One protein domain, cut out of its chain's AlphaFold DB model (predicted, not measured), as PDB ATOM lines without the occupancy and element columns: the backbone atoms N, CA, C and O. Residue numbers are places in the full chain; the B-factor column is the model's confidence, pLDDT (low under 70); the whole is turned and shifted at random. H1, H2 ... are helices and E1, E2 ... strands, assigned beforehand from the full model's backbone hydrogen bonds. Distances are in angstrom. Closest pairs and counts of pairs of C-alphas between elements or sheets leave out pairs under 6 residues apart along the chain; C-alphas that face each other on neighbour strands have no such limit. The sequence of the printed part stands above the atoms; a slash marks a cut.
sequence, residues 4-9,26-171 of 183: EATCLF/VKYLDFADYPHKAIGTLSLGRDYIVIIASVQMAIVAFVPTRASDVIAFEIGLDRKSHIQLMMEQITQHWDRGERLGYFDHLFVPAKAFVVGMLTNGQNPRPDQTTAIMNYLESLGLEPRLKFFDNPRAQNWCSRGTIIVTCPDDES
ATOM      1  N   GLU A   4      -1.309  20.761  -1.360       56.81
ATOM      2  CA  GLU A   4      -2.050  19.528  -1.678       56.81
ATOM      3  C   GLU A   4      -3.569  19.669  -1.490       56.81
ATOM      4  O   GLU A   4      -4.331  19.112  -2.276       56.81
ATOM      5  N   ALA A   5      -4.036  20.456  -0.514       57.56
ATOM      6  CA  ALA A   5      -5.454  20.486  -0.139       57.56
ATOM      7  C   ALA A   5      -6.354  21.179  -1.177       57.56
ATOM      8  O   ALA A   5      -7.458  20.711  -1.433       57.56
ATOM      9  N   THR A   6      -5.898  22.269  -1.803       61.91
ATOM     10  CA  THR A   6      -6.686  22.965  -2.840       61.91
ATOM     11  C   THR A   6      -6.709  22.188  -4.165       61.91
ATOM     12  O   THR A   6      -7.747  22.121  -4.813       61.91
ATOM     13  N   CYS A   7      -5.609  21.525  -4.540       64.88
ATOM     14  CA  CYS A   7      -5.590  20.637  -5.711       64.88
ATOM     15  C   CYS A   7      -6.525  19.432  -5.510       64.88
ATOM     16  O   CYS A   7      -7.264  19.059  -6.419       64.88
ATOM     17  N   LEU A   8      -6.541  18.874  -4.296       71.44
ATOM     18  CA  LEU A   8      -7.468  17.815  -3.903       71.44
ATOM     19  C   LEU A   8      -8.925  18.299  -3.899       71.44
ATOM     20  O   LEU A   8      -9.812  17.575  -4.340       71.44
ATOM     21  N   PHE A   9      -9.166  19.538  -3.456       77.19
ATOM     22  CA  PHE A   9     -10.490  20.157  -3.465       77.19
ATOM     23  C   PHE A   9     -11.079  20.220  -4.874       77.19
ATOM     24  O   PHE A   9     -12.179  19.723  -5.091       77.19
ATOM     25  N   VAL A  26     -25.573  25.820   5.652       92.88
ATOM     26  CA  VAL A  26     -25.255  24.669   6.492       92.88
ATOM     27  C   VAL A  26     -25.548  23.426   5.672       92.88
ATOM     28  O   VAL A  26     -26.610  23.318   5.060       92.88
ATOM     29  N   LYS A  27     -24.593  22.503   5.620       93.88
ATOM     30  CA  LYS A  27     -24.779  21.201   4.990       93.88
ATOM     31  C   LYS A  27     -24.356  20.097   5.937       93.88
ATOM     32  O   LYS A  27     -23.526  20.280   6.824       93.88
ATOM     33  N   TYR A  28     -24.961  18.948   5.704       93.12
ATOM     34  CA  TYR A  28     -24.764  17.721   6.443       93.12
ATOM     35  C   TYR A  28     -24.416  16.625   5.437       93.12
ATOM     36  O   TYR A  28     -25.082  16.513   4.406       93.12
ATOM     37  N   LEU A  29     -23.396  15.834   5.748       92.44
ATOM     38  CA  LEU A  29     -22.994  14.657   4.994       92.44
ATOM     39  C   LEU A  29     -23.023  13.440   5.916       92.44
ATOM     40  O   LEU A  29     -22.437  13.461   6.998       92.44
ATOM     41  N   ASP A  30     -23.715  12.403   5.460       91.44
ATOM     42  CA  ASP A  30     -23.755  11.090   6.091       91.44
ATOM     43  C   ASP A  30     -22.647  10.221   5.482       91.44
ATOM     44  O   ASP A  30     -22.721   9.852   4.307       91.44
ATOM     45  N   PHE A  31     -21.597   9.939   6.251       88.69
ATOM     46  CA  PHE A  31     -20.513   9.064   5.808       88.69
ATOM     47  C   PHE A  31     -20.921   7.588   5.833       88.69
ATOM     48  O   PHE A  31     -20.320   6.805   5.103       88.69
ATOM     49  N   ALA A  32     -21.949   7.200   6.598       82.44
ATOM     50  CA  ALA A  32     -22.444   5.825   6.579       82.44
ATOM     51  C   ALA A  32     -23.074   5.484   5.216       82.44
ATOM     52  O   ALA A  32     -22.835   4.406   4.674       82.44
ATOM     53  N   ASP A  33     -23.810   6.433   4.630       87.38
ATOM     54  CA  ASP A  33     -24.390   6.288   3.288       87.38
ATOM     55  C   ASP A  33     -23.380   6.597   2.165       87.38
ATOM     56  O   ASP A  33     -23.441   6.010   1.080       87.38
ATOM     57  N   TYR A  34     -22.449   7.529   2.403       89.31
ATOM     58  CA  TYR A  34     -21.518   8.036   1.389       89.31
ATOM     59  C   TYR A  34     -20.064   8.097   1.896       89.31
ATOM     60  O   TYR A  34     -19.490   9.185   1.988       89.31
ATOM     61  N   PRO A  35     -19.413   6.950   2.160       85.06
ATOM     62  CA  PRO A  35     -18.090   6.912   2.800       85.06
ATOM     63  C   PRO A  35     -16.961   7.494   1.938       85.06
ATOM     64  O   PRO A  35     -15.939   7.929   2.455       85.06
ATOM     65  N   HIS A  36     -17.145   7.529   0.616       85.69
ATOM     66  CA  HIS A  36     -16.192   8.101  -0.341       85.69
ATOM     67  C   HIS A  36     -16.387   9.606  -0.560       85.69
ATOM     68  O   HIS A  36     -15.593  10.224  -1.265       85.69
ATOM     69  N   LYS A  37     -17.462  10.195  -0.021       90.38
ATOM     70  CA  LYS A  37     -17.734  11.616  -0.204       90.38
ATOM     71  C   LYS A  37     -17.045  12.450   0.861       90.38
ATOM     72  O   LYS A  37     -16.929  12.067   2.021       90.38
ATOM     73  N   ALA A  38     -16.668  13.648   0.453       90.81
ATOM     74  CA  ALA A  38     -16.180  14.707   1.304       90.81
ATOM     75  C   ALA A  38     -17.204  15.844   1.374       90.81
ATOM     76  O   ALA A  38     -18.033  16.021   0.482       90.81
ATOM     77  N   ILE A  39     -17.120  16.661   2.417       93.31
ATOM     78  CA  ILE A  39     -17.857  17.922   2.526       93.31
ATOM     79  C   ILE A  39     -16.872  19.038   2.829       93.31
ATOM     80  O   ILE A  39     -15.982  18.888   3.666       93.31
ATOM     81  N   GLY A  40     -16.997  20.168   2.145       91.19
ATOM     82  CA  GLY A  40     -15.978  21.198   2.259       91.19
ATOM     83  C   GLY A  40     -16.387  22.552   1.730       91.19
ATOM     84  O   GLY A  40     -17.454  22.745   1.157       91.19
ATOM     85  N   THR A  41     -15.518  23.524   1.949       89.44
ATOM     86  CA  THR A  41     -15.712  24.904   1.520       89.44
ATOM     87  C   THR A  41     -14.379  25.543   1.172       89.44
ATOM     88  O   THR A  41     -13.320  25.071   1.583       89.44
ATOM     89  N   LEU A  42     -14.435  26.626   0.408       84.75
ATOM     90  CA  LEU A  42     -13.272  27.333  -0.104       84.75
ATOM     91  C   LEU A  42     -13.398  28.833   0.149       84.75
ATOM     92  O   LEU A  42     -14.497  29.379   0.247       84.75
ATOM     93  N   SER A  43     -12.253  29.517   0.180       76.88
ATOM     94  CA  SER A  43     -12.177  30.977   0.306       76.88
ATOM     95  C   SER A  43     -12.860  31.539   1.560       76.88
ATOM     96  O   SER A  43     -13.671  32.463   1.470       76.88
ATOM     97  N   LEU A  44     -12.475  31.041   2.742       75.12
ATOM     98  CA  LEU A  44     -13.061  31.462   4.017       75.12
ATOM     99  C   LEU A  44     -12.973  32.980   4.253       75.12
ATOM    100  O   LEU A  44     -13.858  33.593   4.853       75.12
ATOM    101  N   GLY A  45     -11.919  33.626   3.748       77.12
ATOM    102  CA  GLY A  45     -11.770  35.073   3.854       77.12
ATOM    103  C   GLY A  45     -11.830  35.532   5.313       77.12
ATOM    104  O   GLY A  45     -11.016  35.112   6.121       77.12
ATOM    105  N   ARG A  46     -12.778  36.418   5.648       77.56
ATOM    106  CA  ARG A  46     -12.970  36.946   7.018       77.56
ATOM    107  C   ARG A  46     -14.094  36.260   7.790       77.56
ATOM    108  O   ARG A  46     -14.460  36.752   8.854       77.56
ATOM    109  N   ASP A  47     -14.683  35.230   7.209       84.94
ATOM    110  CA  ASP A  47     -15.853  34.560   7.747       84.94
ATOM    111  C   ASP A  47     -15.453  33.355   8.613       84.94
ATOM    112  O   ASP A  47     -14.264  33.089   8.796       84.94
ATOM    113  N   TYR A  48     -16.436  32.679   9.208       88.75
ATOM    114  CA  TYR A  48     -16.198  31.525  10.075       88.75
ATOM    115  C   TYR A  48     -16.738  30.254   9.431       88.75
ATOM    116  O   TYR A  48     -17.827  30.273   8.861       88.75
ATOM    117  N   ILE A  49     -16.013  29.144   9.562       92.38
ATOM    118  CA  ILE A  49     -16.577  27.810   9.337       92.38
ATOM    119  C   ILE A  49     -16.823  27.161  10.682       92.38
ATOM    120  O   ILE A  49     -15.938  27.142  11.536       92.38
ATOM    121  N   VAL A  50     -18.011  26.602  10.851       94.38
ATOM    122  CA  VAL A  50     -18.304  25.695  11.956       94.38
ATOM    123  C   VAL A  50     -18.346  24.280  11.409       94.38
ATOM    124  O   VAL A  50     -18.993  24.023  10.396       94.38
ATOM    125  N   ILE A  51     -17.629  23.382  12.071       94.69
ATOM    126  CA  ILE A  51     -17.536  21.970  11.720       94.69
ATOM    127  C   ILE A  51     -17.965  21.174  12.940       94.69
ATOM    128  O   ILE A  51     -17.442  21.410  14.027       94.69
ATOM    129  N   ILE A  52     -18.872  20.223  12.760       93.56
ATOM    130  CA  ILE A  52     -19.174  19.193  13.753       93.56
ATOM    131  C   ILE A  52     -19.040  17.855  13.043       93.56
ATOM    132  O   ILE A  52     -19.744  17.627  12.067       93.56
ATOM    133  N   ALA A  53     -18.138  16.986  13.483       91.31
ATOM    134  CA  ALA A  53     -17.872  15.738  12.776       91.31
ATOM    135  C   ALA A  53     -17.685  14.554  13.727       91.31
ATOM    136  O   ALA A  53     -17.070  14.688  14.787       91.31
ATOM    137  N   SER A  54     -18.195  13.397  13.317       88.25
ATOM    138  CA  SER A  54     -17.983  12.087  13.932       88.25
ATOM    139  C   SER A  54     -17.514  11.090  12.871       88.25
ATOM    140  O   SER A  54     -17.365  11.440  11.702       88.25
ATOM    141  N   VAL A  55     -17.289   9.839  13.267       85.50
ATOM    142  CA  VAL A  55     -16.976   8.735  12.342       85.50
ATOM    143  C   VAL A  55     -18.038   8.531  11.260       85.50
ATOM    144  O   VAL A  55     -17.714   8.112  10.158       85.50
ATOM    145  N   GLN A  56     -19.297   8.846  11.560       88.00
ATOM    146  CA  GLN A  56     -20.434   8.519  10.700       88.00
ATOM    147  C   GLN A  56     -20.956   9.718   9.920       88.00
ATOM    148  O   GLN A  56     -21.738   9.537   8.994       88.00
ATOM    149  N   MET A  57     -20.571  10.948  10.273       90.62
ATOM    150  CA  MET A  57     -21.162  12.123   9.642       90.62
ATOM    151  C   MET A  57     -20.339  13.410   9.840       90.62
ATOM    152  O   MET A  57     -19.584  13.544  10.804       90.62
ATOM    153  N   ALA A  58     -20.549  14.406   8.974       93.50
ATOM    154  CA  ALA A  58     -20.059  15.777   9.164       93.50
ATOM    155  C   ALA A  58     -21.128  16.861   8.894       93.50
ATOM    156  O   ALA A  58     -21.850  16.812   7.901       93.50
ATOM    157  N   ILE A  59     -21.227  17.856   9.781       95.25
ATOM    158  CA  ILE A  59     -21.927  19.134   9.584       95.25
ATOM    159  C   ILE A  59     -20.859  20.170   9.266       95.25
ATOM    160  O   ILE A  59     -19.917  20.344  10.040       95.25
ATOM    161  N   VAL A  60     -21.028  20.893   8.165       95.38
ATOM    162  CA  VAL A  60     -20.183  22.035   7.817       95.38
ATOM    163  C   VAL A  60     -21.078  23.233   7.535       95.38
ATOM    164  O   VAL A  60     -21.991  23.173   6.710       95.38
ATOM    165  N   ALA A  61     -20.817  24.332   8.235       94.62
ATOM    166  CA  ALA A  61     -21.549  25.582   8.112       94.62
ATOM    167  C   ALA A  61     -20.604  26.722   7.756       94.62
ATOM    168  O   ALA A  61     -19.653  26.995   8.487       94.62
ATOM    169  N   PHE A  62     -20.899  27.432   6.669       92.00
ATOM    170  CA  PHE A  62     -20.155  28.622   6.281       92.00
ATOM    171  C   PHE A  62     -20.877  29.865   6.797       92.00
ATOM    172  O   PHE A  62     -21.818  30.341   6.170       92.00
ATOM    173  N   VAL A  63     -20.431  30.373   7.948       89.50
ATOM    174  CA  VAL A  63     -21.055  31.451   8.728       89.50
ATOM    175  C   VAL A  63     -20.477  32.822   8.330       89.50
ATOM    176  O   VAL A  63     -19.363  33.180   8.731       89.50
ATOM    177  N   PRO A  64     -21.227  33.639   7.571       84.00
ATOM    178  CA  PRO A  64     -20.825  34.984   7.187       84.00
ATOM    179  C   PRO A  64     -20.797  35.938   8.385       84.00
ATOM    180  O   PRO A  64     -21.705  35.987   9.213       84.00
ATOM    181  N   THR A  65     -19.789  36.803   8.435       75.56
ATOM    182  CA  THR A  65     -19.626  37.804   9.505       75.56
ATOM    183  C   THR A  65     -20.353  39.118   9.238       75.56
ATOM    184  O   THR A  65     -20.425  40.000  10.105       75.56
ATOM    185  N   ARG A  66     -20.864  39.297   8.018       68.69
ATOM    186  CA  ARG A  66     -21.609  40.478   7.581       68.69
ATOM    187  C   ARG A  66     -23.007  40.062   7.134       68.69
ATOM    188  O   ARG A  66     -23.166  39.290   6.205       68.69
ATOM    189  N   ALA A  67     -24.010  40.669   7.764       54.91
ATOM    190  CA  ALA A  67     -25.427  40.507   7.432       54.91
ATOM    191  C   ALA A  67     -25.768  40.845   5.964       54.91
ATOM    192  O   ALA A  67     -26.700  40.286   5.405       54.91
ATOM    193  N   SER A  68     -25.005  41.727   5.307       52.56
ATOM    194  CA  SER A  68     -25.250  42.128   3.910       52.56
ATOM    195  C   SER A  68     -25.077  41.003   2.886       52.56
ATOM    196  O   SER A  68     -25.357  41.208   1.712       52.56
ATOM    197  N   ASP A  69     -24.583  39.845   3.310       54.09
ATOM    198  CA  ASP A  69     -24.250  38.743   2.432       54.09
ATOM    199  C   ASP A  69     -25.374  37.694   2.473       54.09
ATOM    200  O   ASP A  69     -25.444  36.821   3.333       54.09
ATOM    201  N   VAL A  70     -26.285  37.853   1.513       48.38
ATOM    202  CA  VAL A  70     -27.341  36.929   1.061       48.38
ATOM    203  C   VAL A  70     -28.534  36.717   2.004       48.38
ATOM    204  O   VAL A  70     -29.658  36.873   1.545       48.38
ATOM    205  N   ILE A  71     -28.361  36.451   3.304       48.38
ATOM    206  CA  ILE A  71     -29.505  36.048   4.158       48.38
ATOM    207  C   ILE A  71     -30.167  37.220   4.895       48.38
ATOM    208  O   ILE A  71     -31.383  37.236   5.044       48.38
ATOM    209  N   ALA A  72     -29.431  38.243   5.340       47.19
ATOM    210  CA  ALA A  72     -30.072  39.315   6.113       47.19
ATOM    211  C   ALA A  72     -30.772  40.374   5.242       47.19
ATOM    212  O   ALA A  72     -31.585  41.142   5.757       47.19
ATOM    213  N   PHE A  73     -30.487  40.417   3.934       42.38
ATOM    214  CA  PHE A  73     -31.117  41.383   3.029       42.38
ATOM    215  C   PHE A  73     -32.562  41.001   2.679       42.38
ATOM    216  O   PHE A  73     -33.404  41.888   2.573       42.38
ATOM    217  N   GLU A  74     -32.882  39.707   2.569       45.94
ATOM    218  CA  GLU A  74     -34.250  39.255   2.258       45.94
ATOM    219  C   GLU A  74     -35.198  39.298   3.468       45.94
ATOM    220  O   GLU A  74     -36.411  39.378   3.289       45.94
ATOM    221  N   ILE A  75     -34.664  39.299   4.696       50.53
ATOM    222  CA  ILE A  75     -35.458  39.139   5.929       50.53
ATOM    223  C   ILE A  75     -35.357  40.355   6.874       50.53
ATOM    224  O   ILE A  75     -35.983  40.378   7.931       50.53
ATOM    225  N   GLY A  76     -34.583  41.392   6.521       49.44
ATOM    226  CA  GLY A  76     -34.450  42.615   7.332       49.44
ATOM    227  C   GLY A  76     -33.836  42.388   8.720       49.44
ATOM    228  O   GLY A  76     -34.081  43.159   9.647       49.44
ATOM    229  N   LEU A  77     -33.066  41.313   8.870       52.59
ATOM    230  CA  LEU A  77     -32.540  40.843  10.144       52.59
ATOM    231  C   LEU A  77     -31.222  41.541  10.516       52.59
ATOM    232  O   LEU A  77     -30.403  41.895   9.665       52.59
ATOM    233  N   ASP A  78     -31.014  41.766  11.813       59.62
ATOM    234  CA  ASP A  78     -29.767  42.323  12.331       59.62
ATOM    235  C   ASP A  78     -28.604  41.301  12.265       59.62
ATOM    236  O   ASP A  78     -28.762  40.117  11.977       59.62
ATOM    237  N   ARG A  79     -27.367  41.737  12.523       56.91
ATOM    238  CA  ARG A  79     -26.204  40.827  12.468       56.91
ATOM    239  C   ARG A  79     -26.242  39.707  13.514       56.91
ATOM    240  O   ARG A  79     -25.642  38.664  13.273       56.91
ATOM    241  N   LYS A  80     -26.881  39.928  14.668       60.28
ATOM    242  CA  LYS A  80     -26.959  38.931  15.749       60.28
ATOM    243  C   LYS A  80     -27.920  37.804  15.381       60.28
ATOM    244  O   LYS A  80     -27.584  36.639  15.567       60.28
ATOM    245  N   SER A  81     -29.051  38.153  14.781       67.38
ATOM    246  CA  SER A  81     -30.040  37.197  14.292       67.38
ATOM    247  C   SER A  81     -29.504  36.317  13.164       67.38
ATOM    248  O   SER A  81     -29.901  35.166  13.077       67.38
ATOM    249  N   HIS A  82     -28.533  36.767  12.361       74.25
ATOM    250  CA  HIS A  82     -27.956  35.899  11.328       74.25
ATOM    251  C   HIS A  82     -27.100  34.743  11.877       74.25
ATOM    252  O   HIS A  82     -27.284  33.602  11.459       74.25
ATOM    253  N   ILE A  83     -26.186  35.011  12.823       82.56
ATOM    254  CA  ILE A  83     -25.416  33.937  13.480       82.56
ATOM    255  C   ILE A  83     -26.386  32.983  14.168       82.56
ATOM    256  O   ILE A  83     -26.258  31.775  14.012       82.56
ATOM    257  N   GLN A  84     -27.388  33.527  14.860       84.06
ATOM    258  CA  GLN A  84     -28.413  32.722  15.508       84.06
ATOM    259  C   GLN A  84     -29.153  31.811  14.516       84.06
ATOM    260  O   GLN A  84     -29.253  30.621  14.779       84.06
ATOM    261  N   LEU A  85     -29.591  32.316  13.358       84.25
ATOM    262  CA  LEU A  85     -30.245  31.499  12.327       84.25
ATOM    263  C   LEU A  85     -29.351  30.366  11.807       84.25
ATOM    264  O   LEU A  85     -29.813  29.243  11.618       84.25
ATOM    265  N   MET A  86     -28.068  30.648  11.570       89.06
ATOM    266  CA  MET A  86     -27.111  29.619  11.150       89.06
ATOM    267  C   MET A  86     -26.933  28.565  12.241       89.06
ATOM    268  O   MET A  86     -26.906  27.373  11.957       89.06
ATOM    269  N   MET A  87     -26.844  29.004  13.493       91.00
ATOM    270  CA  MET A  87     -26.738  28.118  14.641       91.00
ATOM    271  C   MET A  87     -28.010  27.268  14.828       91.00
ATOM    272  O   MET A  87     -27.907  26.079  15.095       91.00
ATOM    273  N   GLU A  88     -29.200  27.822  14.583       90.50
ATOM    274  CA  GLU A  88     -30.464  27.071  14.580       90.50
ATOM    275  C   GLU A  88     -30.485  25.981  13.496       90.50
ATOM    276  O   GLU A  88     -30.933  24.866  13.759       90.50
ATOM    277  N   GLN A  89     -29.959  26.255  12.297       91.75
ATOM    278  CA  GLN A  89     -29.810  25.233  11.251       91.75
ATOM    279  C   GLN A  89     -28.811  24.142  11.654       91.75
ATOM    280  O   GLN A  89     -29.067  22.960  11.430       91.75
ATOM    281  N   ILE A  90     -27.693  24.516  12.286       94.25
ATOM    282  CA  ILE A  90     -26.739  23.545  12.840       94.25
ATOM    283  C   ILE A  90     -27.434  22.648  13.867       94.25
ATOM    284  O   ILE A  90     -27.294  21.433  13.778       94.25
ATOM    285  N   THR A  91     -28.235  23.216  14.772       93.12
ATOM    286  CA  THR A  91     -29.002  22.449  15.766       93.12
ATOM    287  C   THR A  91     -29.967  21.469  15.114       93.12
ATOM    288  O   THR A  91     -30.025  20.316  15.514       93.12
ATOM    289  N   GLN A  92     -30.664  21.860  14.045       93.12
ATOM    290  CA  GLN A  92     -31.551  20.935  13.326       93.12
ATOM    291  C   GLN A  92     -30.797  19.724  12.750       93.12
ATOM    292  O   GLN A  92     -31.313  18.602  12.767       93.12
ATOM    293  N   HIS A  93     -29.582  19.938  12.239       92.81
ATOM    294  CA  HIS A  93     -28.726  18.855  11.758       92.81
ATOM    295  C   HIS A  93     -28.132  18.027  12.905       92.81
ATOM    296  O   HIS A  93     -28.074  16.804  12.789       92.81
ATOM    297  N   TRP A  94     -27.758  18.668  14.014       91.75
ATOM    298  CA  TRP A  94     -27.301  18.014  15.238       91.75
ATOM    299  C   TRP A  94     -28.378  17.086  15.811       91.75
ATOM    300  O   TRP A  94     -28.161  15.884  15.912       91.75
ATOM    301  N   ASP A  95     -29.590  17.597  16.035       91.69
ATOM    302  CA  ASP A  95     -30.737  16.830  16.535       91.69
ATOM    303  C   ASP A  95     -31.117  15.671  15.603       91.69
ATOM    304  O   ASP A  95     -31.697  14.662  16.017       91.69
ATOM    305  N   ARG A  96     -30.860  15.815  14.298       90.19
ATOM    306  CA  ARG A  96     -31.012  14.712  13.348       90.19
ATOM    307  C   ARG A  96     -29.938  13.645  13.569       90.19
ATOM    308  O   ARG A  96     -30.305  12.477  13.608       90.19
ATOM    309  N   GLY A  97     -28.668  14.025  13.697       87.81
ATOM    310  CA  GLY A  97     -27.565  13.091  13.945       87.81
ATOM    311  C   GLY A  97     -27.711  12.343  15.272       87.81
ATOM    312  O   GLY A  97     -27.580  11.123  15.289       87.81
ATOM    313  N   GLU A  98     -28.108  13.041  16.340       88.81
ATOM    314  CA  GLU A  98     -28.428  12.454  17.651       88.81
ATOM    315  C   GLU A  98     -29.521  11.383  17.529       88.81
ATOM    316  O   GLU A  98     -29.353  10.250  17.967       88.81
ATOM    317  N   ARG A  99     -30.635  11.690  16.846       89.94
ATOM    318  CA  ARG A  99     -31.733  10.722  16.640       89.94
ATOM    319  C   ARG A  99     -31.336   9.498  15.820       89.94
ATOM    320  O   ARG A  99     -31.988   8.464  15.941       89.94
ATOM    321  N   LEU A 100     -30.332   9.633  14.958       87.50
ATOM    322  CA  LEU A 100     -29.783   8.536  14.161       87.50
ATOM    323  C   LEU A 100     -28.675   7.774  14.909       87.50
ATOM    324  O   LEU A 100     -28.219   6.749  14.415       87.50
ATOM    325  N   GLY A 101     -28.279   8.231  16.104       85.69
ATOM    326  CA  GLY A 101     -27.239   7.612  16.927       85.69
ATOM    327  C   GLY A 101     -25.814   7.910  16.454       85.69
ATOM    328  O   GLY A 101     -24.875   7.249  16.890       85.69
ATOM    329  N   TYR A 102     -25.619   8.902  15.578       85.06
ATOM    330  CA  TYR A 102     -24.324   9.154  14.929       85.06
ATOM    331  C   TYR A 102     -23.266   9.809  15.821       85.06
ATOM    332  O   TYR A 102     -22.109   9.980  15.415       85.06
ATOM    333  N   PHE A 103     -23.657  10.177  17.035       77.75
ATOM    334  CA  PHE A 103     -22.803  10.812  18.032       77.75
ATOM    335  C   PHE A 103     -22.665   9.981  19.318       77.75
ATOM    336  O   PHE A 103     -21.809  10.291  20.144       77.75
ATOM    337  N   ASP A 104     -23.398   8.867  19.434       70.12
ATOM    338  CA  ASP A 104     -23.397   7.959  20.593       70.12
ATOM    339  C   ASP A 104     -22.212   6.966  20.596       70.12
ATOM    340  O   ASP A 104     -22.194   5.983  21.345       70.12
ATOM    341  N   HIS A 105     -21.193   7.189  19.760       62.44
ATOM    342  CA  HIS A 105     -20.041   6.296  19.678       62.44
ATOM    343  C   HIS A 105     -19.202   6.377  20.965       62.44
ATOM    344  O   HIS A 105     -18.385   7.280  21.146       62.44
ATOM    345  N   LEU A 106     -19.373   5.372  21.836       57.56
ATOM    346  CA  LEU A 106     -18.742   5.209  23.160       57.56
ATOM    347  C   LEU A 106     -17.220   5.428  23.199       57.56
ATOM    348  O   LEU A 106     -16.662   5.655  24.272       57.56
ATOM    349  N   PHE A 107     -16.543   5.331  22.055       57.62
ATOM    350  CA  PHE A 107     -15.087   5.388  21.958       57.62
ATOM    351  C   PHE A 107     -14.563   6.651  21.268       57.62
ATOM    352  O   PHE A 107     -13.413   7.023  21.498       57.62
ATOM    353  N   VAL A 108     -15.385   7.334  20.461       71.38
ATOM    354  CA  VAL A 108     -14.954   8.491  19.669       71.38
ATOM    355  C   VAL A 108     -16.072   9.542  19.630       71.38
ATOM    356  O   VAL A 108     -16.935   9.488  18.752       71.38
ATOM    357  N   PRO A 109     -16.074  10.513  20.563       76.50
ATOM    358  CA  PRO A 109     -17.081  11.565  20.573       76.50
ATOM    359  C   PRO A 109     -16.931  12.490  19.362       76.50
ATOM    360  O   PRO A 109     -15.834  12.657  18.809       76.50
ATOM    361  N   ALA A 110     -18.037  13.133  18.986       84.81
ATOM    362  CA  ALA A 110     -18.046  14.155  17.951       84.81
ATOM    363  C   ALA A 110     -17.091  15.305  18.302       84.81
ATOM    364  O   ALA A 110     -16.993  15.743  19.449       84.81
ATOM    365  N   LYS A 111     -16.398  15.828  17.294       88.12
ATOM    366  CA  LYS A 111     -15.540  17.002  17.427       88.12
ATOM    367  C   LYS A 111     -16.216  18.219  16.833       88.12
ATOM    368  O   LYS A 111     -16.698  18.167  15.705       88.12
ATOM    369  N   ALA A 112     -16.152  19.326  17.562       92.38
ATOM    370  CA  ALA A 112     -16.588  20.624  17.083       92.38
ATOM    371  C   ALA A 112     -15.386  21.551  16.865       92.38
ATOM    372  O   ALA A 112     -14.524  21.700  17.735       92.38
ATOM    373  N   PHE A 113     -15.334  22.198  15.705       92.81
ATOM    374  CA  PHE A 113     -14.331  23.201  15.376       92.81
ATOM    375  C   PHE A 113     -14.994  24.482  14.898       92.81
ATOM    376  O   PHE A 113     -15.939  24.458  14.113       92.81
ATOM    377  N   VAL A 114     -14.438  25.606  15.330       92.31
ATOM    378  CA  VAL A 114     -14.739  26.922  14.775       92.31
ATOM    379  C   VAL A 114     -13.461  27.422  14.124       92.31
ATOM    380  O   VAL A 114     -12.469  27.710  14.799       92.31
ATOM    381  N   VAL A 115     -13.475  27.476  12.798       90.25
ATOM    382  CA  VAL A 115     -12.338  27.891  11.983       90.25
ATOM    383  C   VAL A 115     -12.541  29.331  11.545       90.25
ATOM    384  O   VAL A 115     -13.594  29.685  11.016       90.25
ATOM    385  N   GLY A 116     -11.541  30.174  11.770       87.44
ATOM    386  CA  GLY A 116     -11.564  31.576  11.372       87.44
ATOM    387  C   GLY A 116     -10.196  32.073  10.926       87.44
ATOM    388  O   GLY A 116      -9.215  31.336  10.883       87.44
ATOM    389  N   MET A 117     -10.118  33.362  10.619       83.69
ATOM    390  CA  MET A 117      -8.898  34.003  10.137       83.69
ATOM    391  C   MET A 117      -8.334  34.977  11.178       83.69
ATOM    392  O   MET A 117      -9.081  35.803  11.712       83.69
ATOM    393  N   LEU A 118      -7.017  34.964  11.409       82.19
ATOM    394  CA  LEU A 118      -6.341  36.041  12.140       82.19
ATOM    395  C   LEU A 118      -6.070  37.237  11.226       82.19
ATOM    396  O   LEU A 118      -5.641  37.114  10.079       82.19
ATOM    397  N   THR A 119      -6.280  38.438  11.761       75.06
ATOM    398  CA  THR A 119      -5.815  39.692  11.166       75.06
ATOM    399  C   THR A 119      -4.736  40.273  12.067       75.06
ATOM    400  O   THR A 119      -5.031  40.692  13.181       75.06
ATOM    401  N   ASN A 120      -3.489  40.321  11.587       77.06
ATOM    402  CA  ASN A 120      -2.331  40.773  12.372       77.06
ATOM    403  C   ASN A 120      -2.167  40.003  13.700       77.06
ATOM    404  O   ASN A 120      -1.962  40.615  14.746       77.06
ATOM    405  N   GLY A 121      -2.319  38.675  13.671       80.00
ATOM    406  CA  GLY A 121      -2.203  37.827  14.863       80.00
ATOM    407  C   GLY A 121      -3.368  37.939  15.853       80.00
ATOM    408  O   GLY A 121      -3.280  37.413  16.956       80.00
ATOM    409  N   GLN A 122      -4.456  38.629  15.494       82.19
ATOM    410  CA  GLN A 122      -5.626  38.793  16.355       82.19
ATOM    411  C   GLN A 122      -6.902  38.329  15.660       82.19
ATOM    412  O   GLN A 122      -7.078  38.524  14.456       82.19
ATOM    413  N   ASN A 123      -7.819  37.752  16.436       83.94
ATOM    414  CA  ASN A 123      -9.170  37.474  15.970       83.94
ATOM    415  C   ASN A 123      -9.885  38.810  15.692       83.94
ATOM    416  O   ASN A 123     -10.065  39.601  16.622       83.94
ATOM    417  N   PRO A 124     -10.308  39.087  14.446       79.06
ATOM    418  CA  PRO A 124     -10.918  40.364  14.100       79.06
ATOM    419  C   PRO A 124     -12.314  40.567  14.713       79.06
ATOM    420  O   PRO A 124     -12.809  41.695  14.686       79.06
ATOM    421  N   ARG A 125     -12.977  39.506  15.205       83.88
ATOM    422  CA  ARG A 125     -14.341  39.563  15.767       83.88
ATOM    423  C   ARG A 125     -14.511  38.595  16.951       83.88
ATOM    424  O   ARG A 125     -15.205  37.583  16.840       83.88
ATOM    425  N   PRO A 126     -13.867  38.882  18.096       87.56
ATOM    426  CA  PRO A 126     -13.895  37.993  19.256       87.56
ATOM    427  C   PRO A 126     -15.310  37.762  19.802       87.56
ATOM    428  O   PRO A 126     -15.613  36.662  20.242       87.56
ATOM    429  N   ASP A 127     -16.194  38.755  19.704       86.69
ATOM    430  CA  ASP A 127     -17.593  38.672  20.127       86.69
ATOM    431  C   ASP A 127     -18.386  37.607  19.355       86.69
ATOM    432  O   ASP A 127     -19.125  36.826  19.951       86.69
ATOM    433  N   GLN A 128     -18.205  37.544  18.033       85.81
ATOM    434  CA  GLN A 128     -18.867  36.549  17.187       85.81
ATOM    435  C   GLN A 128     -18.323  35.151  17.449       85.81
ATOM    436  O   GLN A 128     -19.091  34.199  17.547       85.81
ATOM    437  N   THR A 129     -17.008  35.037  17.615       90.19
ATOM    438  CA  THR A 129     -16.379  33.773  17.991       90.19
ATOM    439  C   THR A 129     -16.916  33.261  19.321       90.19
ATOM    440  O   THR A 129     -17.353  32.120  19.384       90.19
ATOM    441  N   THR A 130     -16.960  34.098  20.359       91.19
ATOM    442  CA  THR A 130     -17.533  33.713  21.655       91.19
ATOM    443  C   THR A 130     -18.999  33.304  21.529       91.19
ATOM    444  O   THR A 130     -19.396  32.309  22.120       91.19
ATOM    445  N   ALA A 131     -19.803  34.014  20.731       89.31
ATOM    446  CA  ALA A 131     -21.205  33.652  20.527       89.31
ATOM    447  C   ALA A 131     -21.372  32.260  19.892       89.31
ATOM    448  O   ALA A 131     -22.198  31.481  20.357       89.31
ATOM    449  N   ILE A 132     -20.575  31.937  18.866       92.31
ATOM    450  CA  ILE A 132     -20.593  30.618  18.217       92.31
ATOM    451  C   ILE A 132     -20.126  29.533  19.195       92.31
ATOM    452  O   ILE A 132     -20.775  28.500  19.318       92.31
ATOM    453  N   MET A 133     -19.026  29.774  19.913       94.44
ATOM    454  CA  MET A 133     -18.469  28.821  20.879       94.44
ATOM    455  C   MET A 133     -19.478  28.491  21.981       94.44
ATOM    456  O   MET A 133     -19.800  27.324  22.171       94.44
ATOM    457  N   ASN A 134     -20.064  29.510  22.615       93.88
ATOM    458  CA  ASN A 134     -21.079  29.322  23.654       93.88
ATOM    459  C   ASN A 134     -22.313  28.575  23.124       93.88
ATOM    460  O   ASN A 134     -22.942  27.815  23.858       93.88
ATOM    461  N   TYR A 135     -22.686  28.800  21.859       93.19
ATOM    462  CA  TYR A 135     -23.800  28.082  21.250       93.19
ATOM    463  C   TYR A 135     -23.480  26.590  21.106       93.19
ATOM    464  O   TYR A 135     -24.284  25.753  21.503       93.19
ATOM    465  N   LEU A 136     -22.294  26.245  20.602       93.81
ATOM    466  CA  LEU A 136     -21.860  24.850  20.482       93.81
ATOM    467  C   LEU A 136     -21.727  24.177  21.855       93.81
ATOM    468  O   LEU A 136     -22.180  23.050  22.025       93.81
ATOM    469  N   GLU A 137     -21.196  24.880  22.855       94.50
ATOM    470  CA  GLU A 137     -21.155  24.401  24.244       94.50
ATOM    471  C   GLU A 137     -22.559  24.115  24.797       94.50
ATOM    472  O   GLU A 137     -22.754  23.139  25.519       94.50
ATOM    473  N   SER A 138     -23.567  24.912  24.421       92.44
ATOM    474  CA  SER A 138     -24.959  24.669  24.826       92.44
ATOM    475  C   SER A 138     -25.571  23.400  24.215       92.44
ATOM    476  O   SER A 138     -26.534  22.875  24.771       92.44
ATOM    477  N   LEU A 139     -24.985  22.877  23.131       89.44
ATOM    478  CA  LEU A 139     -25.317  21.569  22.552       89.44
ATOM    479  C   LEU A 139     -24.568  20.411  23.239       89.44
ATOM    480  O   LEU A 139     -24.712  19.265  22.830       89.44
ATOM    481  N   GLY A 140     -23.758  20.691  24.267       90.38
ATOM    482  CA  GLY A 140     -22.931  19.695  24.954       90.38
ATOM    483  C   GLY A 140     -21.608  19.383  24.250       90.38
ATOM    484  O   GLY A 140     -20.926  18.434  24.631       90.38
ATOM    485  N   LEU A 141     -21.230  20.167  23.237       90.31
ATOM    486  CA  LEU A 141     -19.970  20.003  22.515       90.31
ATOM    487  C   LEU A 141     -18.815  20.711  23.231       90.31
ATOM    488  O   LEU A 141     -19.001  21.715  23.914       90.31
ATOM    489  N   GLU A 142     -17.592  20.243  22.984       92.12
ATOM    490  CA  GLU A 142     -16.354  20.927  23.381       92.12
ATOM    491  C   GLU A 142     -15.694  21.573  22.148       92.12
ATOM    492  O   GLU A 142     -14.789  20.982  21.539       92.12
ATOM    493  N   PRO A 143     -16.157  22.757  21.705       93.12
ATOM    494  CA  PRO A 143     -15.659  23.364  20.484       93.12
ATOM    495  C   PRO A 143     -14.205  23.817  20.629       93.12
ATOM    496  O   PRO A 143     -13.767  24.317  21.665       93.12
ATOM    497  N   ARG A 144     -13.440  23.670  19.547       92.25
ATOM    498  CA  ARG A 144     -12.048  24.123  19.463       92.25
ATOM    499  C   ARG A 144     -11.904  25.206  18.417       92.25
ATOM    500  O   ARG A 144     -12.382  25.068  17.292       92.25
ATOM    501  N   LEU A 145     -11.174  26.253  18.769       90.19
ATOM    502  CA  LEU A 145     -10.828  27.298  17.820       90.19
ATOM    503  C   LEU A 145      -9.619  26.891  16.992       90.19
ATOM    504  O   LEU A 145      -8.625  26.390  17.520       90.19
ATOM    505  N   LYS A 146      -9.715  27.129  15.689       88.62
ATOM    506  CA  LYS A 146      -8.597  27.057  14.758       88.62
ATOM    507  C   LYS A 146      -8.538  28.356  13.995       88.62
ATOM    508  O   LYS A 146      -9.546  28.791  13.438       88.62
ATOM    509  N   PHE A 147      -7.362  28.961  13.948       84.69
ATOM    510  CA  PHE A 147      -7.173  30.107  13.084       84.69
ATOM    511  C   PHE A 147      -6.060  29.864  12.085       84.69
ATOM    512  O   PHE A 147      -5.075  29.200  12.388       84.69
ATOM    513  N   PHE A 148      -6.210  30.437  10.899       78.12
ATOM    514  CA  PHE A 148      -5.110  30.579   9.959       78.12
ATOM    515  C   PHE A 148      -4.742  32.051   9.807       78.12
ATOM    516  O   PHE A 148      -5.593  32.949   9.892       78.12
ATOM    517  N   ASP A 149      -3.462  32.306   9.562       71.75
ATOM    518  CA  ASP A 149      -3.020  33.628   9.142       71.75
ATOM    519  C   ASP A 149      -3.455  33.895   7.706       71.75
ATOM    520  O   ASP A 149      -3.248  33.071   6.817       71.75
ATOM    521  N   ASN A 150      -3.993  35.087   7.451       60.00
ATOM    522  CA  ASN A 150      -4.133  35.578   6.087       60.00
ATOM    523  C   ASN A 150      -2.865  36.339   5.691       60.00
ATOM    524  O   ASN A 150      -2.683  37.485   6.133       60.00
ATOM    525  N   PRO A 151      -1.976  35.746   4.872       52.16
ATOM    526  CA  PRO A 151      -0.868  36.493   4.318       52.16
ATOM    527  C   PRO A 151      -1.466  37.574   3.422       52.16
ATOM    528  O   PRO A 151      -2.097  37.293   2.409       52.16
ATOM    529  N   ARG A 152      -1.257  38.842   3.783       48.00
ATOM    530  CA  ARG A 152      -1.724  40.033   3.047       48.00
ATOM    531  C   ARG A 152      -1.243  40.116   1.576       48.00
ATOM    532  O   ARG A 152      -1.449  41.146   0.939       48.00
ATOM    533  N   ALA A 153      -0.593  39.086   1.034       45.72
ATOM    534  CA  ALA A 153      -0.008  39.045  -0.295       45.72
ATOM    535  C   ALA A 153      -0.943  38.363  -1.309       45.72
ATOM    536  O   ALA A 153      -1.410  37.242  -1.136       45.72
ATOM    537  N   GLN A 154      -1.216  39.107  -2.375       47.28
ATOM    538  CA  GLN A 154      -2.044  38.755  -3.521       47.28
ATOM    539  C   GLN A 154      -1.566  37.454  -4.212       47.28
ATOM    540  O   GLN A 154      -0.368  37.212  -4.326       47.28
ATOM    541  N   ASN A 155      -2.525  36.692  -4.758       42.41
ATOM    542  CA  ASN A 155      -2.376  35.698  -5.846       42.41
ATOM    543  C   ASN A 155      -2.158  34.203  -5.539       42.41
ATOM    544  O   ASN A 155      -1.796  33.480  -6.458       42.41
ATOM    545  N   TRP A 156      -2.432  33.698  -4.335       43.25
ATOM    546  CA  TRP A 156      -2.368  32.247  -4.086       43.25
ATOM    547  C   TRP A 156      -3.768  31.661  -3.854       43.25
ATOM    548  O   TRP A 156      -4.600  32.279  -3.179       43.25
ATOM    549  N   CYS A 157      -4.029  30.508  -4.478       41.41
ATOM    550  CA  CYS A 157      -5.309  29.789  -4.477       41.41
ATOM    551  C   CYS A 157      -5.649  29.110  -3.136       41.41
ATOM    552  O   CYS A 157      -6.771  28.657  -2.964       41.41
ATOM    553  N   SER A 158      -4.747  29.110  -2.155       49.78
ATOM    554  CA  SER A 158      -4.960  28.554  -0.811       49.78
ATOM    555  C   SER A 158      -5.466  29.637   0.160       49.78
ATOM    556  O   SER A 158      -4.685  30.464   0.640       49.78
ATOM    557  N   ARG A 159      -6.782  29.707   0.424       58.12
ATOM    558  CA  ARG A 159      -7.410  30.793   1.226       58.12
ATOM    559  C   ARG A 159      -8.390  30.293   2.295       58.12
ATOM    560  O   ARG A 159      -9.500  30.819   2.406       58.12
ATOM    561  N   GLY A 160      -7.992  29.291   3.075       64.06
ATOM    562  CA  GLY A 160      -8.865  28.688   4.086       64.06
ATOM    563  C   GLY A 160      -9.842  27.695   3.466       64.06
ATOM    564  O   GLY A 160     -11.043  27.762   3.720       64.06
ATOM    565  N   THR A 161      -9.320  26.825   2.604       76.62
ATOM    566  CA  THR A 161     -10.037  25.650   2.108       76.62
ATOM    567  C   THR A 161     -10.181  24.660   3.253       76.62
ATOM    568  O   THR A 161      -9.213  24.397   3.967       76.62
ATOM    569  N   ILE A 162     -11.386  24.138   3.443       83.88
ATOM    570  CA  ILE A 162     -11.674  23.124   4.449       83.88
ATOM    571  C   ILE A 162     -12.301  21.934   3.755       83.88
ATOM    572  O   ILE A 162     -13.250  22.103   2.992       83.88
ATOM    573  N   ILE A 163     -11.794  20.747   4.060       85.44
ATOM    574  CA  ILE A 163     -12.382  19.488   3.619       85.44
ATOM    575  C   ILE A 163     -12.524  18.578   4.827       85.44
ATOM    576  O   ILE A 163     -11.597  18.454   5.627       85.44
ATOM    577  N   VAL A 164     -13.688  17.957   4.958       87.56
ATOM    578  CA  VAL A 164     -13.979  16.958   5.977       87.56
ATOM    579  C   VAL A 164     -14.304  15.646   5.281       87.56
ATOM    580  O   VAL A 164     -15.174  15.613   4.408       87.56
ATOM    581  N   THR A 165     -13.613  14.579   5.671       86.94
ATOM    582  CA  THR A 165     -13.814  13.230   5.130       86.94
ATOM    583  C   THR A 165     -14.126  12.229   6.227       86.94
ATOM    584  O   THR A 165     -13.791  12.442   7.400       86.94
ATOM    585  N   CYS A 166     -14.735  11.117   5.818       82.62
ATOM    586  CA  CYS A 166     -14.799   9.908   6.626       82.62
ATOM    587  C   CYS A 166     -13.369   9.494   7.033       82.62
ATOM    588  O   CYS A 166     -12.445   9.673   6.230       82.62
ATOM    589  N   PRO A 167     -13.153   9.002   8.264       75.94
ATOM    590  CA  PRO A 167     -11.890   8.361   8.614       75.94
ATOM    591  C   PRO A 167     -11.685   7.056   7.831       75.94
ATOM    592  O   PRO A 167     -12.657   6.429   7.408       75.94
ATOM    593  N   ASP A 168     -10.426   6.632   7.695       71.50
ATOM    594  CA  ASP A 168     -10.065   5.355   7.061       71.50
ATOM    595  C   ASP A 168     -10.389   4.140   7.964       71.50
ATOM    596  O   ASP A 168     -10.562   3.026   7.468       71.50
ATOM    597  N   ASP A 169     -10.498   4.354   9.282       67.06
ATOM    598  CA  ASP A 169     -10.843   3.349  10.298       67.06
ATOM    599  C   ASP A 169     -11.949   3.888  11.232       67.06
ATOM    600  O   ASP A 169     -11.917   5.039  11.667       67.06
ATOM    601  N   GLU A 170     -12.938   3.056  11.578       63.47
ATOM    602  CA  GLU A 170     -14.054   3.415  12.475       63.47
ATOM    603  C   GLU A 170     -13.612   3.742  13.916       63.47
ATOM    604  O   GLU A 170     -14.381   4.303  14.699       63.47
ATOM    605  N   SER A 171     -12.381   3.388  14.290       58.16
ATOM    606  CA  SER A 171     -11.751   3.776  15.556       58.16
ATOM    607  C   SER A 171     -11.081   5.154  15.514       58.16
ATOM    608  O   SER A 171     -10.674   5.676  16.558       58.16
TER     609      SER A 171
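This is residues 4 to 9 and 26 to 171 of the 183 residues of an uncharacterized protein of Penicillium decumbens (UniProt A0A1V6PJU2). Picture a twisted sheet of five strands in the middle, with two helices, H3 and H4, side by side over one face and the small sheet E2 and E7 over part of the other. H1 packs on the small sheet's far side, and the short H2 sits near the first residues of H3. The printed part has 152 residues, with four named helices and seven named strands in the order H1 E1 E2 E3 E4 H2 H3 E5 H4 E6 E7, a mixed class. The large sheet runs E1 E4 E3 E5 E6 and is mixed; E2 and E7 are antiparallel. The whole is compact, with a radius of gyration of the C-alphas of 15.8 A and spans of 41 by 37 by 28 A.

Find C-alpha 4 at (-2.050, 19.528, -1.678), where H1, residues 4 to 9, begins. Then come strands E1, residues 26 to 30, E2, 38 to 41, E3, 48 to 53, 16.1 A long, and E4, 57 to 63, 19.3 A. H2 is residues 71 to 75; H3, residues 79 to 100, runs 32.5 A from C-alpha 79 at (-26.204, 40.827, 12.468). E5, 111 to 118, spans 21.8 A, H4, 126 to 138, 18.2 A, and E6, 143 to 149, 19.8 A. E7, 162 to 165, ends at C-alpha 165, (-13.814, 13.230, 5.130).

In the large sheet, E1 is antiparallel to E4 (N 27 to O 60, 2.9 A). E4 and E3 form a hairpin (N 50 to O 61, 2.9 A). E3 is antiparallel to E5 (N 51 to O 113, 2.9 A), and E5 parallel to E6 (N 114 to O 144, 2.9 A). H3 and H4 are on the same face, two layers of helices and sheet, each at a height over the sheet of 9.3 A and along the strands: H3 over E1 and E4, H4 over E5. They touch through residues 83 to 87 of H3, closest C-alphas Met 87 and Tyr 135 at 7.2 A, a shallow tilt of 26 degrees, the same way. E5, H4, E6 is a strand-helix-strand unit, parallel neighbour strands with a helix between; E4, H2 H3, E5 is a split one, with E3 between its strands; both crossovers are right-handed. The small sheet, E2 and E7 (N 39 to O 164, 3.0 A), and the large one make a sandwich, two sheets face to face, and the parts of them that face each other are 8.8 A apart centre to centre; the closest C-alphas of E2 and E4, those of Gly 40 and Val 60, are 7.0 A apart. The closest C-alphas of H1 and E7, Phe 9 and Ile 163, are 7.4 A apart. H2 and H3 only just touch, with 3 pairs of C-alphas within 8 A, the closest Ala 72 and His 82 at 6.6 A. In H1 and H4 every O i to N i+4 pair is within hydrogen-bond range; in H3 17 of 18 are, in H2 0 of 1, with 0 of 2 O i to N i+3 pairs.

The C-alphas farthest apart, those of Leu 106 and Gln 154, are 46.0 A apart. Residues 10 to 25 are not printed; look across that cut from C-alpha 9 to C-alpha 26, 18.4 A. The link E6 to E7, residues 150 to 161, is long. The mean pLDDT of the printed part is 79.0; under 70 are residues 4 to 7, 66 to 81, 105 to 107, 150 to 160 and 169 to 171.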